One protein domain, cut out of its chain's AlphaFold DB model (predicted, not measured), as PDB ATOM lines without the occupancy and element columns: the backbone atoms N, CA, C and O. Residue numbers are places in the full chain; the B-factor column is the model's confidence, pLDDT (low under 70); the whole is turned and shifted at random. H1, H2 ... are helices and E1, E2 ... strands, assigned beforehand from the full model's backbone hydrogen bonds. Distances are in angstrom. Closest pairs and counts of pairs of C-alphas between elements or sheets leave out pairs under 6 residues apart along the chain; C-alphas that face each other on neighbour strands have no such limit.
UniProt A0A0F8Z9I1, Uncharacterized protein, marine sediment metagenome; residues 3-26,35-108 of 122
ATOM      1  N   PHE A   3     -27.003 -40.441   5.455       55.50
ATOM      2  CA  PHE A   3     -26.882 -41.617   4.599       55.50
ATOM      3  C   PHE A   3     -27.744 -42.746   5.165       55.50
ATOM      4  O   PHE A   3     -27.764 -42.958   6.378       55.50
ATOM      5  N   LEU A   4     -28.450 -43.464   4.291       58.00
ATOM      6  CA  LEU A   4     -29.088 -44.736   4.629       58.00
ATOM      7  C   LEU A   4     -28.225 -45.854   4.040       58.00
ATOM      8  O   LEU A   4     -28.277 -46.144   2.841       58.00
ATOM      9  N   GLY A   5     -27.366 -46.428   4.885       63.31
ATOM     10  CA  GLY A   5     -26.311 -47.346   4.449       63.31
ATOM     11  C   GLY A   5     -25.270 -46.666   3.549       63.31
ATOM     12  O   GLY A   5     -25.039 -45.466   3.655       63.31
ATOM     13  N   ASN A   6     -24.652 -47.435   2.644       63.03
ATOM     14  CA  ASN A   6     -23.599 -46.951   1.733       63.03
ATOM     15  C   ASN A   6     -24.115 -46.544   0.339       63.03
ATOM     16  O   ASN A   6     -23.310 -46.264  -0.545       63.03
ATOM     17  N   SER A   7     -25.434 -46.571   0.110       71.88
ATOM     18  CA  SER A   7     -26.006 -46.485  -1.243       71.88
ATOM     19  C   SER A   7     -27.012 -45.357  -1.432       71.88
ATOM     20  O   SER A   7     -27.286 -45.006  -2.577       71.88
ATOM     21  N   TYR A   8     -27.522 -44.740  -0.362       77.06
ATOM     22  CA  TYR A   8     -28.546 -43.697  -0.467       77.06
ATOM     23  C   TYR A   8     -28.207 -42.450   0.346       77.06
ATOM     24  O   TYR A   8     -27.820 -42.534   1.513       77.06
ATOM     25  N   VAL A   9     -28.431 -41.286  -0.261       83.00
ATOM     26  CA  VAL A   9     -28.427 -39.975   0.397       83.00
ATOM     27  C   VAL A   9     -29.865 -39.523   0.597       83.00
ATOM     28  O   VAL A   9     -30.639 -39.485  -0.360       83.00
ATOM     29  N   VAL A  10     -30.208 -39.143   1.829       86.00
ATOM     30  CA  VAL A  10     -31.478 -38.483   2.145       86.00
ATOM     31  C   VAL A  10     -31.401 -37.026   1.688       86.00
ATOM     32  O   VAL A  10     -30.588 -36.251   2.199       86.00
ATOM     33  N   LEU A  11     -32.243 -36.674   0.719       85.88
ATOM     34  CA  LEU A  11     -32.389 -35.321   0.178       85.88
ATOM     35  C   LEU A  11     -33.368 -34.478   0.999       85.88
ATOM     36  O   LEU A  11     -33.136 -33.288   1.191       85.88
ATOM     37  N   ALA A  12     -34.452 -35.096   1.467       87.75
ATOM     38  CA  ALA A  12     -35.498 -34.455   2.253       87.75
ATOM     39  C   ALA A  12     -36.231 -35.491   3.113       87.75
ATOM     40  O   ALA A  12     -36.304 -36.666   2.741       87.75
ATOM     41  N   GLU A  13     -36.786 -35.033   4.231       92.44
ATOM     42  CA  GLU A  13     -37.754 -35.772   5.042       92.44
ATOM     43  C   GLU A  13     -39.131 -35.146   4.814       92.44
ATOM     44  O   GLU A  13     -39.267 -33.924   4.852       92.44
ATOM     45  N   LEU A  14     -40.132 -35.978   4.547       93.00
ATOM     46  CA  LEU A  14     -41.517 -35.578   4.338       93.00
ATOM     47  C   LEU A  14     -42.383 -36.212   5.433       93.00
ATOM     48  O   LEU A  14     -42.184 -37.392   5.736       93.00
ATOM     49  N   PRO A  15     -43.350 -35.483   6.008       94.38
ATOM     50  CA  PRO A  15     -44.330 -36.089   6.894       94.38
ATOM     51  C   PRO A  15     -45.248 -37.044   6.118       94.38
ATOM     52  O   PRO A  15     -45.586 -36.801   4.952       94.38
ATOM     53  N   VAL A  16     -45.656 -38.128   6.777       95.19
ATOM     54  CA  VAL A  16     -46.649 -39.083   6.274       95.19
ATOM     55  C   VAL A  16     -47.963 -38.872   7.014       95.19
ATOM     56  O   VAL A  16     -48.020 -38.829   8.242       95.19
ATOM     57  N   HIS A  17     -49.043 -38.746   6.250       95.38
ATOM     58  CA  HIS A  17     -50.393 -38.568   6.763       95.38
ATOM     59  C   HIS A  17     -51.308 -39.633   6.172       95.38
ATOM     60  O   HIS A  17     -51.781 -39.505   5.042       95.38
ATOM     61  N   TRP A  18     -51.562 -40.693   6.934       93.69
ATOM     62  CA  TRP A  18     -52.495 -41.738   6.530       93.69
ATOM     63  C   TRP A  18     -53.916 -41.195   6.449       93.69
ATOM     64  O   TRP A  18     -54.437 -40.633   7.413       93.69
ATOM     65  N   LEU A  19     -54.544 -41.379   5.292       95.62
ATOM     66  CA  LEU A  19     -55.902 -40.924   5.040       95.62
ATOM     67  C   LEU A  19     -56.861 -42.116   4.923       95.62
ATOM     68  O   LEU A  19     -56.494 -43.167   4.394       95.62
ATOM     69  N   PRO A  20     -58.126 -41.953   5.347       92.69
ATOM     70  CA  PRO A  20     -59.146 -42.988   5.199       92.69
ATOM     71  C   PRO A  20     -59.621 -43.164   3.748       92.69
ATOM     72  O   PRO A  20     -60.273 -44.158   3.442       92.69
ATOM     73  N   SER A  21     -59.353 -42.206   2.852       92.44
ATOM     74  CA  SER A  21     -59.807 -42.255   1.457       92.44
ATOM     75  C   SER A  21     -58.896 -41.472   0.513       92.44
ATOM     76  O   SER A  21     -58.448 -40.371   0.830       92.44
ATOM     77  N   ALA A  22     -58.729 -41.984  -0.712       89.94
ATOM     78  CA  ALA A  22     -57.999 -41.317  -1.792       89.94
ATOM     79  C   ALA A  22     -58.654 -40.004  -2.245       89.94
ATOM     80  O   ALA A  22     -57.976 -39.136  -2.791       89.94
ATOM     81  N   SER A  23     -59.954 -39.821  -1.988       91.00
ATOM     82  CA  SER A  23     -60.657 -38.561  -2.263       91.00
ATOM     83  C   SER A  23     -60.223 -37.409  -1.354       91.00
ATOM     84  O   SER A  23     -60.487 -36.255  -1.681       91.00
ATOM     85  N   GLN A  24     -59.573 -37.712  -0.227       92.44
ATOM     86  CA  GLN A  24     -59.088 -36.717   0.729       92.44
ATOM     87  C   GLN A  24     -57.643 -36.291   0.460       92.44
ATOM     88  O   GLN A  24     -57.142 -35.407   1.149       92.44
ATOM     89  N   ILE A  25     -56.970 -36.897  -0.527       90.62
ATOM     90  CA  ILE A  25     -55.599 -36.530  -0.885       90.62
ATOM     91  C   ILE A  25     -55.603 -35.090  -1.420       90.62
ATOM     92  O   ILE A  25     -56.276 -34.820  -2.425       90.62
ATOM     93  N   PRO A  26     -54.863 -34.162  -0.785       87.38
ATOM     94  CA  PRO A  26     -54.750 -32.797  -1.270       87.38
ATOM     95  C   PRO A  26     -54.149 -32.768  -2.675       87.38
ATOM     96  O   PRO A  26     -53.231 -33.522  -2.998       87.38
ATOM     97  N   ALA A  35     -45.723 -33.378   1.480       91.25
ATOM     98  CA  ALA A  35     -46.099 -34.465   2.375       91.25
ATOM     99  C   ALA A  35     -46.554 -35.683   1.563       91.25
ATOM    100  O   ALA A  35     -46.884 -35.571   0.378       91.25
ATOM    101  N   ILE A  36     -46.571 -36.854   2.197       92.75
ATOM    102  CA  ILE A  36     -47.099 -38.082   1.601       92.75
ATOM    103  C   ILE A  36     -48.438 -38.415   2.249       92.75
ATOM    104  O   ILE A  36     -48.577 -38.364   3.468       92.75
ATOM    105  N   TYR A  37     -49.408 -38.800   1.421       94.94
ATOM    106  CA  TYR A  37     -50.769 -39.116   1.848       94.94
ATOM    107  C   TYR A  37     -51.161 -40.539   1.427       94.94
ATOM    108  O   TYR A  37     -51.829 -40.706   0.400       94.94
ATOM    109  N   PRO A  38     -50.702 -41.583   2.143       95.62
ATOM    110  CA  PRO A  38     -51.044 -42.955   1.813       95.62
ATOM    111  C   PRO A  38     -52.471 -43.296   2.236       95.62
ATOM    112  O   PRO A  38     -52.994 -42.800   3.236       95.62
ATOM    113  N   VAL A  39     -53.090 -44.186   1.469       95.94
ATOM    114  CA  VAL A  39     -54.442 -44.693   1.702       95.94
ATOM    115  C   VAL A  39     -54.425 -46.203   1.588       95.94
ATOM    116  O   VAL A  39     -53.993 -46.750   0.571       95.94
ATOM    117  N   TRP A  40     -54.945 -46.874   2.610       95.44
ATOM    118  CA  TRP A  40     -55.192 -48.308   2.559       95.44
ATOM    119  C   TRP A  40     -56.315 -48.625   1.576       95.44
ATOM    120  O   TRP A  40     -57.429 -48.119   1.697       95.44
ATOM    121  N   LEU A  41     -56.031 -49.501   0.619       94.19
ATOM    122  CA  LEU A  41     -57.034 -50.132  -0.222       94.19
ATOM    123  C   LEU A  41     -57.277 -51.546   0.300       94.19
ATOM    124  O   LEU A  41     -56.365 -52.376   0.345       94.19
ATOM    125  N   MET A  42     -58.518 -51.794   0.697       94.00
ATOM    126  CA  MET A  42     -58.958 -53.074   1.235       94.00
ATOM    127  C   MET A  42     -59.467 -53.967   0.101       94.00
ATOM    128  O   MET A  42     -60.066 -53.471  -0.855       94.00
ATOM    129  N   ASP A  43     -59.252 -55.274   0.203       92.81
ATOM    130  CA  ASP A  43     -59.933 -56.234  -0.664       92.81
ATOM    131  C   ASP A  43     -61.399 -56.453  -0.242       92.81
ATOM    132  O   ASP A  43     -61.896 -55.875   0.729       92.81
ATOM    133  N   ALA A  44     -62.108 -57.319  -0.974       93.19
ATOM    134  CA  ALA A  44     -63.512 -57.638  -0.712       93.19
ATOM    135  C   ALA A  44     -63.765 -58.286   0.666       93.19
ATOM    136  O   ALA A  44     -64.911 -58.352   1.105       93.19
ATOM    137  N   THR A  45     -62.720 -58.770   1.341       93.50
ATOM    138  CA  THR A  45     -62.793 -59.393   2.669       93.50
ATOM    139  C   THR A  45     -62.393 -58.443   3.797       93.50
ATOM    140  O   THR A  45     -62.459 -58.820   4.964       93.50
ATOM    141  N   GLY A  46     -62.018 -57.201   3.472       91.62
ATOM    142  CA  GLY A  46     -61.570 -56.219   4.454       91.62
ATOM    143  C   GLY A  46     -60.109 -56.396   4.872       91.62
ATOM    144  O   GLY A  46     -59.736 -55.952   5.953       91.62
ATOM    145  N   VAL A  47     -59.276 -57.026   4.042       93.56
ATOM    146  CA  VAL A  47     -57.828 -57.143   4.268       93.56
ATOM    147  C   VAL A  47     -57.109 -56.017   3.528       93.56
ATOM    148  O   VAL A  47     -57.441 -55.714   2.382       93.56
ATOM    149  N   ARG A  48     -56.106 -55.394   4.160       94.00
ATOM    150  CA  ARG A  48     -55.262 -54.366   3.521       94.00
ATOM    151  C   ARG A  48     -54.490 -54.990   2.360       94.00
ATOM    152  O   ARG A  48     -53.543 -55.728   2.606       94.00
ATOM    153  N   ALA A  49     -54.881 -54.709   1.122       92.69
ATOM    154  CA  ALA A  49     -54.331 -55.358  -0.071       92.69
ATOM    155  C   ALA A  49     -53.347 -54.465  -0.835       92.69
ATOM    156  O   ALA A  49     -52.368 -54.949  -1.397       92.69
ATOM    157  N   HIS A  50     -53.594 -53.154  -0.852       94.81
ATOM    158  CA  HIS A  50     -52.727 -52.188  -1.519       94.81
ATOM    159  C   HIS A  50     -52.631 -50.887  -0.724       94.81
ATOM    160  O   HIS A  50     -53.505 -50.567   0.079       94.81
ATOM    161  N   ILE A  51     -51.590 -50.108  -1.000       95.62
ATOM    162  CA  ILE A  51     -51.493 -48.708  -0.590       95.62
ATOM    163  C   ILE A  51     -51.555 -47.853  -1.851       95.62
ATOM    164  O   ILE A  51     -50.761 -48.031  -2.778       95.62
ATOM    165  N   PHE A  52     -52.499 -46.921  -1.883       95.38
ATOM    166  CA  PHE A  52     -52.540 -45.861  -2.879       95.38
ATOM    167  C   PHE A  52     -51.887 -44.606  -2.315       95.38
ATOM    168  O   PHE A  52     -52.255 -44.141  -1.239       95.38
ATOM    169  N   MET A  53     -50.960 -44.018  -3.060       93.69
ATOM    170  CA  MET A  53     -50.430 -42.687  -2.774       93.69
ATOM    171  C   MET A  53     -50.026 -41.991  -4.072       93.69
ATOM    172  O   MET A  53     -49.959 -42.608  -5.138       93.69
ATOM    173  N   ARG A  54     -49.740 -40.692  -3.994       92.19
ATOM    174  CA  ARG A  54     -49.222 -39.918  -5.124       92.19
ATOM    175  C   ARG A  54     -47.783 -39.505  -4.880       92.19
ATOM    176  O   ARG A  54     -47.379 -39.251  -3.750       92.19
ATOM    177  N   CYS A  55     -47.010 -39.448  -5.957       91.31
ATOM    178  CA  CYS A  55     -45.646 -38.958  -5.924       91.31
ATOM    179  C   CYS A  55     -45.646 -37.479  -5.504       91.31
ATOM    180  O   CYS A  55     -46.227 -36.665  -6.228       91.31
ATOM    181  N   PRO A  56     -44.959 -37.099  -4.411       89.25
ATOM    182  CA  PRO A  56     -44.969 -35.720  -3.921       89.25
ATOM    183  C   PRO A  56     -44.294 -34.732  -4.886       89.25
ATOM    184  O   PRO A  56     -44.480 -33.530  -4.760       89.25
ATOM    185  N   ALA A  57     -43.521 -35.222  -5.865       88.12
ATOM    186  CA  ALA A  57     -42.822 -34.382  -6.838       88.12
ATOM    187  C   ALA A  57     -43.583 -34.169  -8.160       88.12
ATOM    188  O   ALA A  57     -43.390 -33.150  -8.814       88.12
ATOM    189  N   CYS A  58     -44.395 -35.134  -8.607       88.75
ATOM    190  CA  CYS A  58     -45.023 -35.075  -9.940       88.75
ATOM    191  C   CYS A  58     -46.480 -35.555  -9.987       88.75
ATOM    192  O   CYS A  58     -47.025 -35.751 -11.078       88.75
ATOM    193  N   ASP A  59     -47.081 -35.802  -8.819       90.25
ATOM    194  CA  ASP A  59     -48.482 -36.193  -8.629       90.25
ATOM    195  C   ASP A  59     -48.892 -37.509  -9.333       90.25
ATOM    196  O   ASP A  59     -50.065 -37.872  -9.402       90.25
ATOM    197  N   ALA A  60     -47.924 -38.271  -9.858       91.62
ATOM    198  CA  ALA A  60     -48.170 -39.576 -10.465       91.62
ATOM    199  C   ALA A  60     -48.570 -40.619  -9.403       91.62
ATOM    200  O   ALA A  60     -48.001 -40.603  -8.310       91.62
ATOM    201  N   PRO A  61     -49.492 -41.550  -9.709       92.06
ATOM    202  CA  PRO A  61     -49.887 -42.591  -8.768       92.06
ATOM    203  C   PRO A  61     -48.728 -43.555  -8.484       92.06
ATOM    204  O   PRO A  61     -48.016 -43.976  -9.397       92.06
ATOM    205  N   LEU A  62     -48.575 -43.920  -7.214       90.81
ATOM    206  CA  LEU A  62     -47.657 -44.939  -6.720       90.81
ATOM    207  C   LEU A  62     -48.517 -45.996  -6.021       90.81
ATOM    208  O   LEU A  62     -48.876 -45.853  -4.855       90.81
ATOM    209  N   ASN A  63     -48.918 -47.017  -6.775       85.19
ATOM    210  CA  ASN A  63     -49.683 -48.138  -6.235       85.19
ATOM    211  C   ASN A  63     -48.702 -49.154  -5.663       85.19
ATOM    212  O   ASN A  63     -47.886 -49.700  -6.406       85.19
ATOM    213  N   LEU A  64     -48.784 -49.406  -4.361       92.38
ATOM    214  CA  LEU A  64     -47.936 -50.372  -3.676       92.38
ATOM    215  C   LEU A  64     -48.765 -51.604  -3.337       92.38
ATOM    216  O   LEU A  64     -49.887 -51.503  -2.842       92.38
ATOM    217  N   SER A  65     -48.209 -52.770  -3.624       92.44
ATOM    218  CA  SER A  65     -48.748 -54.076  -3.256       92.44
ATOM    219  C   SER A  65     -47.700 -54.809  -2.428       92.44
ATOM    220  O   SER A  65     -46.511 -54.633  -2.710       92.44
ATOM    221  N   PRO A  66     -48.099 -55.664  -1.481       91.88
ATOM    222  CA  PRO A  66     -47.139 -56.455  -0.744       91.88
ATOM    223  C   PRO A  66     -46.435 -57.409  -1.708       91.88
ATOM    224  O   PRO A  66     -47.047 -58.048  -2.563       91.88
ATOM    225  N   SER A  67     -45.121 -57.493  -1.573       90.69
ATOM    226  CA  SER A  67     -44.246 -58.353  -2.368       90.69
ATOM    227  C   SER A  67     -44.205 -59.796  -1.853       90.69
ATOM    228  O   SER A  67     -43.706 -60.693  -2.534       90.69
ATOM    229  N   SER A  68     -44.714 -60.041  -0.639       93.06
ATOM    230  CA  SER A  68     -44.701 -61.357  -0.004       93.06
ATOM    231  C   SER A  68     -45.852 -61.557   0.983       93.06
ATOM    232  O   SER A  68     -46.401 -60.612   1.545       93.06
ATOM    233  N   MET A  69     -46.148 -62.822   1.296       93.06
ATOM    234  CA  MET A  69     -47.115 -63.188   2.342       93.06
ATOM    235  C   MET A  69     -46.687 -62.769   3.756       93.06
ATOM    236  O   MET A  69     -47.516 -62.754   4.667       93.06
ATOM    237  N   ARG A  70     -45.392 -62.504   3.978       93.94
ATOM    238  CA  ARG A  70     -44.892 -61.969   5.251       93.94
ATOM    239  C   ARG A  70     -45.252 -60.493   5.371       93.94
ATOM    240  O   ARG A  70     -45.792 -60.092   6.390       93.94
ATOM    241  N   GLU A  71     -45.003 -59.730   4.313       92.19
ATOM    242  CA  GLU A  71     -45.352 -58.311   4.233       92.19
ATOM    243  C   GLU A  71     -46.871 -58.107   4.322       92.19
ATOM    244  O   GLU A  71     -47.334 -57.332   5.149       92.19
ATOM    245  N   GLN A  72     -47.656 -58.902   3.586       94.12
ATOM    246  CA  GLN A  72     -49.119 -58.915   3.688       94.12
ATOM    247  C   GLN A  72     -49.606 -59.134   5.130       94.12
ATOM    248  O   GLN A  72     -50.578 -58.512   5.554       94.12
ATOM    249  N   ARG A  73     -48.949 -60.021   5.892       94.56
ATOM    250  CA  ARG A  73     -49.274 -60.245   7.307       94.56
ATOM    251  C   ARG A  73     -48.921 -59.033   8.165       94.56
ATOM    252  O   ARG A  73     -49.809 -58.553   8.857       94.56
ATOM    253  N   GLY A  74     -47.702 -58.504   8.044       93.69
ATOM    254  CA  GLY A  74     -47.262 -57.310   8.784       93.69
ATOM    255  C   GLY A  74     -48.142 -56.084   8.521       93.69
ATOM    256  O   GLY A  74     -48.516 -55.370   9.445       93.69
ATOM    257  N   TRP A  75     -48.602 -55.901   7.279       93.75
ATOM    258  CA  TRP A  75     -49.536 -54.826   6.937       93.75
ATOM    259  C   TRP A  75     -50.874 -54.936   7.664       93.75
ATOM    260  O   TRP A  75     -51.530 -53.919   7.842       93.75
ATOM    261  N   ASN A  76     -51.305 -56.129   8.079       94.56
ATOM    262  CA  ASN A  76     -52.578 -56.341   8.775       94.56
ATOM    263  C   ASN A  76     -52.425 -56.437  10.305       94.56
ATOM    264  O   ASN A  76     -53.412 -56.685  10.997       94.56
ATOM    265  N   GLU A  77     -51.227 -56.201  10.844       94.00
ATOM    266  CA  GLU A  77     -51.003 -56.064  12.286       94.00
ATOM    267  C   GLU A  77     -51.533 -54.714  12.821       94.00
ATOM    268  O   GLU A  77     -51.946 -53.817  12.070       94.00
ATOM    269  N   SER A  78     -51.599 -54.600  14.152       88.56
ATOM    270  CA  SER A  78     -52.006 -53.387  14.874       88.56
ATOM    271  C   SER A  78     -50.988 -53.065  15.980       88.56
ATOM    272  O   SER A  78     -51.002 -53.755  17.003       88.56
ATOM    273  N   PRO A  79     -50.133 -52.033  15.815       86.44
ATOM    274  CA  PRO A  79     -50.002 -51.169  14.629       86.44
ATOM    275  C   PRO A  79     -49.434 -51.925  13.407       86.44
ATOM    276  O   PRO A  79     -48.836 -52.986  13.584       86.44
ATOM    277  N   PRO A  80     -49.656 -51.437  12.171       87.81
ATOM    278  CA  PRO A  80     -49.098 -52.064  10.976       87.81
ATOM    279  C   PRO A  80     -47.575 -51.908  10.907       87.81
ATOM    280  O   PRO A  80     -47.048 -50.827  11.150       87.81
ATOM    281  N   ASP A  81     -46.876 -52.955  10.478       90.25
ATOM    282  CA  ASP A  81     -45.443 -52.875  10.178       90.25
ATOM    283  C   ASP A  81     -45.235 -52.337   8.752       90.25
ATOM    284  O   ASP A  81     -45.437 -53.053   7.764       90.25
ATOM    285  N   ILE A  82     -44.885 -51.049   8.645       88.88
ATOM    286  CA  ILE A  82     -44.671 -50.353   7.371       88.88
ATOM    287  C   ILE A  82     -43.220 -49.926   7.232       88.88
ATOM    288  O   ILE A  82     -42.767 -48.966   7.853       88.88
ATOM    289  N   GLN A  83     -42.519 -50.597   6.323       88.94
ATOM    290  CA  GLN A  83     -41.213 -50.170   5.848       88.94
ATOM    291  C   GLN A  83     -41.091 -50.464   4.353       88.94
ATOM    292  O   GLN A  83     -40.857 -51.595   3.934       88.94
ATOM    293  N   LEU A  84     -41.283 -49.431   3.535       89.31
ATOM    294  CA  LEU A  84     -41.423 -49.558   2.085       89.31
ATOM    295  C   LEU A  84     -40.343 -48.750   1.377       89.31
ATOM    296  O   LEU A  84     -40.003 -47.650   1.801       89.31
ATOM    297  N   ILE A  85     -39.838 -49.261   0.255       90.62
ATOM    298  CA  ILE A  85     -39.028 -48.482  -0.685       90.62
ATOM    299  C   ILE A  85     -39.727 -48.521  -2.036       90.62
ATOM    300  O   ILE A  85     -39.991 -49.595  -2.573       90.62
ATOM    301  N   THR A  86     -40.024 -47.351  -2.592       91.12
ATOM    302  CA  THR A  86     -40.712 -47.237  -3.879       91.12
ATOM    303  C   THR A  86     -40.108 -46.160  -4.768       91.12
ATOM    304  O   THR A  86     -39.610 -45.136  -4.299       91.12
ATOM    305  N   GLY A  87     -40.149 -46.404  -6.076       91.06
ATOM    306  CA  GLY A  87     -39.712 -45.473  -7.107       91.06
ATOM    307  C   GLY A  87     -40.895 -44.928  -7.903       91.06
ATOM    308  O   GLY A  87     -41.833 -45.652  -8.230       91.06
ATOM    309  N   CYS A  88     -40.838 -43.654  -8.279       90.62
ATOM    310  CA  CYS A  88     -41.769 -43.065  -9.226       90.62
ATOM    311  C   CYS A  88     -41.274 -43.270 -10.658       90.62
ATOM    312  O   CYS A  88     -40.263 -42.700 -11.059       90.62
ATOM    313  N   LEU A  89     -42.039 -44.004 -11.467       88.25
ATOM    314  CA  LEU A  89     -41.704 -44.258 -12.873       88.25
ATOM    315  C   LEU A  89     -41.770 -43.004 -13.762       88.25
ATOM    316  O   LEU A  89     -41.231 -43.013 -14.864       88.25
ATOM    317  N   ARG A  90     -42.434 -41.930 -13.309       90.12
ATOM    318  CA  ARG A  90     -42.571 -40.680 -14.077       90.12
ATOM    319  C   ARG A  90     -41.387 -39.734 -13.884       90.12
ATOM    320  O   ARG A  90     -40.913 -39.165 -14.858       90.12
ATOM    321  N   CYS A  91     -40.946 -39.524 -12.644       87.81
ATOM    322  CA  CYS A  91     -39.904 -38.541 -12.323       87.81
ATOM    323  C   CYS A  91     -38.624 -39.163 -11.747       87.81
ATOM    324  O   CYS A  91     -37.741 -38.430 -11.311       87.81
ATOM    325  N   SER A  92     -38.539 -40.495 -11.692       85.25
ATOM    326  CA  SER A  92     -37.406 -41.249 -11.132       85.25
ATOM    327  C   SER A  92     -37.089 -40.935  -9.661       85.25
ATOM    328  O   SER A  92     -35.995 -41.227  -9.183       85.25
ATOM    329  N   GLY A  93     -38.039 -40.348  -8.923       87.31
ATOM    330  CA  GLY A  93     -37.911 -40.121  -7.483       87.31
ATOM    331  C   GLY A  93     -37.947 -41.444  -6.725       87.31
ATOM    332  O   GLY A  93     -38.761 -42.302  -7.050       87.31
ATOM    333  N   THR A  94     -37.079 -41.618  -5.730       92.12
ATOM    334  CA  THR A  94     -37.062 -42.805  -4.861       92.12
ATOM    335  C   THR A  94     -37.418 -42.391  -3.443       92.12
ATOM    336  O   THR A  94     -36.899 -41.391  -2.952       92.12
ATOM    337  N   TYR A  95     -38.287 -43.153  -2.788       91.88
ATOM    338  CA  TYR A  95     -38.804 -42.847  -1.460       91.88
ATOM    339  C   TYR A  95     -38.690 -44.077  -0.565       91.88
ATOM    340  O   TYR A  95     -39.126 -45.156  -0.960       91.88
ATOM    341  N   MET A  96     -38.129 -43.910   0.631       92.88
ATOM    342  CA  MET A  96     -38.303 -44.867   1.726       92.88
ATOM    343  C   MET A  96     -39.395 -44.335   2.645       92.88
ATOM    344  O   MET A  96     -39.328 -43.172   3.022       92.88
ATOM    345  N   ILE A  97     -40.390 -45.145   2.972       92.25
ATOM    346  CA  ILE A  97     -41.605 -44.721   3.669       92.25
ATOM    347  C   ILE A  97     -41.793 -45.616   4.888       92.25
ATOM    348  O   ILE A  97     -41.755 -46.841   4.763       92.25
ATOM    349  N   ASP A  98     -41.995 -44.988   6.037       91.56
ATOM    350  CA  ASP A  98     -42.460 -45.611   7.268       91.56
ATOM    351  C   ASP A  98     -43.841 -45.045   7.663       91.56
ATOM    352  O   ASP A  98     -44.487 -44.348   6.874       91.56
ATOM    353  N   GLU A  99     -44.342 -45.400   8.847       89.75
ATOM    354  CA  GLU A  99     -45.676 -44.992   9.300       89.75
ATOM    355  C   GLU A  99     -45.826 -43.465   9.454       89.75
ATOM    356  O   GLU A  99     -46.905 -42.936   9.183       89.75
ATOM    357  N   GLU A 100     -44.759 -42.750   9.821       92.25
ATOM    358  CA  GLU A 100     -44.803 -41.326  10.188       92.25
ATOM    359  C   GLU A 100     -44.033 -40.419   9.218       92.25
ATOM    360  O   GLU A 100     -44.300 -39.214   9.121       92.25
ATOM    361  N   LYS A 101     -43.058 -40.974   8.497       93.94
ATOM    362  CA  LYS A 101     -42.082 -40.238   7.701       93.94
ATOM    363  C   LYS A 101     -41.762 -40.933   6.391       93.94
ATOM    364  O   LYS A 101     -41.763 -42.151   6.246       93.94
ATOM    365  N   ALA A 102     -41.403 -40.108   5.421       92.62
ATOM    366  CA  ALA A 102     -40.819 -40.556   4.179       92.62
ATOM    367  C   ALA A 102     -39.515 -39.821   3.899       92.62
ATOM    368  O   ALA A 102     -39.374 -38.625   4.142       92.62
ATOM    369  N   TYR A 103     -38.558 -40.544   3.343       91.44
ATOM    370  CA  TYR A 103     -37.241 -40.047   2.997       91.44
ATOM    371  C   TYR A 103     -37.124 -40.027   1.481       91.44
ATOM    372  O   TYR A 103     -37.181 -41.075   0.835       91.44
ATOM    373  N   CYS A 104     -36.934 -38.841   0.910       90.44
ATOM    374  CA  CYS A 104     -36.584 -38.686  -0.497       90.44
ATOM    375  C   CYS A 104     -35.125 -39.100  -0.682       90.44
ATOM    376  O   CYS A 104     -34.228 -38.488  -0.098       90.44
ATOM    377  N   LEU A 105     -34.881 -40.128  -1.488       88.75
ATOM    378  CA  LEU A 105     -33.569 -40.738  -1.653       88.75
ATOM    379  C   LEU A 105     -32.949 -40.405  -3.007       88.75
ATOM    380  O   LEU A 105     -33.614 -40.393  -4.041       88.75
ATOM    381  N   SER A 106     -31.631 -40.225  -2.994       81.88
ATOM    382  CA  SER A 106     -30.776 -40.266  -4.177       81.88
ATOM    383  C   SER A 106     -29.791 -41.425  -4.059       81.88
ATOM    384  O   SER A 106     -29.211 -41.632  -2.993       81.88
ATOM    385  N   LEU A 107     -29.597 -42.184  -5.139       74.25
ATOM    386  CA  LEU A 107     -28.606 -43.262  -5.201       74.25
ATOM    387  C   LEU A 107     -27.183 -42.692  -5.258       74.25
ATOM    388  O   LEU A 107     -26.923 -41.725  -5.974       74.25
ATOM    389  N   THR A 108     -26.257 -43.324  -4.535       62.78
ATOM    390  CA  THR A 108     -24.825 -42.993  -4.534       62.78
ATOM    391  C   THR A 108     -23.948 -44.158  -5.027       62.78
ATOM    392  O   THR A 108     -24.189 -45.300  -4.636       62.78
TER     393      THR A 108
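AT A GLANCE: This is residues 3 to 26 and 35 to 108 of the 122 residues of an uncharacterized protein of marine sediment metagenome (UniProt A0A0F8Z9I1). Two antiparallel sheets stand next to each other along the longest axis, a strongly twisted sheet of four strands and a smaller sheet of three, with their edge strands E5 and E4 near each other. The short helix H1, between E4 and E5 in the chain, grazes the smaller sheet, and residues 16 to 20 run from the larger sheet toward the smaller one. The 98 printed residues hold seven named strands and one named helix, in the order E1 E2 E3 E4 H1 E5 E6 E7; the sheets run E1 - E7 - E6 - E5 and E2 - E3 - E4. The class is mostly strand, though only 45 residues are in named elements. The whole is compact, with a radius of gyration of the C-alphas of 13.5 A and spans of 42 by 29 by 22 A.

IN THESE COORDINATES: E1, residues 8 to 15, begins with C-alpha 8 at (-28.546, -43.697, -0.467), bends by 66 degrees at residue 11 and is 19.0 A long. Residues 3 to 4 pair antiparallel with residues 8 to 9 of E1. E2 is residues 39 to 42, E3 residues 48 to 54, 17.9 A long, and E4 residues 61 to 64. H1, residues 69 to 75, is 9.8 A long and begins with C-alpha 69 at (-47.115, -63.188, 2.342). E5 is residues 84 to 87, E6 residues 94 to 97, and E7 residues 101 to 107, 18.9 A long, ending with C-alpha 107 at (-28.606, -43.262, -5.201).

HOW THE PARTS SIT: In the larger sheet, E1 and E7 are antiparallel at 156 degrees, with N 11 and O 104 2.8 A apart, within hydrogen-bond range. E7 and E6 form a hairpin, with N 103 and O 96 at 2.8 A. E6 and E5 form another hairpin, with N 95 and O 86 at 2.8 A. E5 E6 E7 is a meander, each strand the antiparallel neighbour of the one before, and so is E2 E3 E4. In the smaller sheet, E2 and E3 form a hairpin, with N 41 and O 50 within hydrogen-bond range at 2.8 A, and E3 and E4 form another hairpin, with N 62 and O 53 within hydrogen-bond range at 2.8 A. The closest C-alphas of E4 and E5 are those of Leu 62 and Thr 86, 7.8 A apart. H1 only grazes the smaller sheet, with its residues 72 to 75; its closest C-alphas with E3 are those of Trp 75 and Arg 48, 6.7 A apart. In H1 every O i to N i+4 pair is within hydrogen-bond range. E1 and E2 are apart.

THE WHOLE: The C-alphas farthest apart, those of Thr 45 and Thr 108, are 42.0 A apart. Residues 27 to 34 are not printed, and C-alphas 26 and 35 are 9.5 A apart across the cut, in the link from E1 to E2. Of the links that are printed whole, none is long. The mean pLDDT of the printed part is 89.4; residues 3 to 6 and residue 108 are under 70.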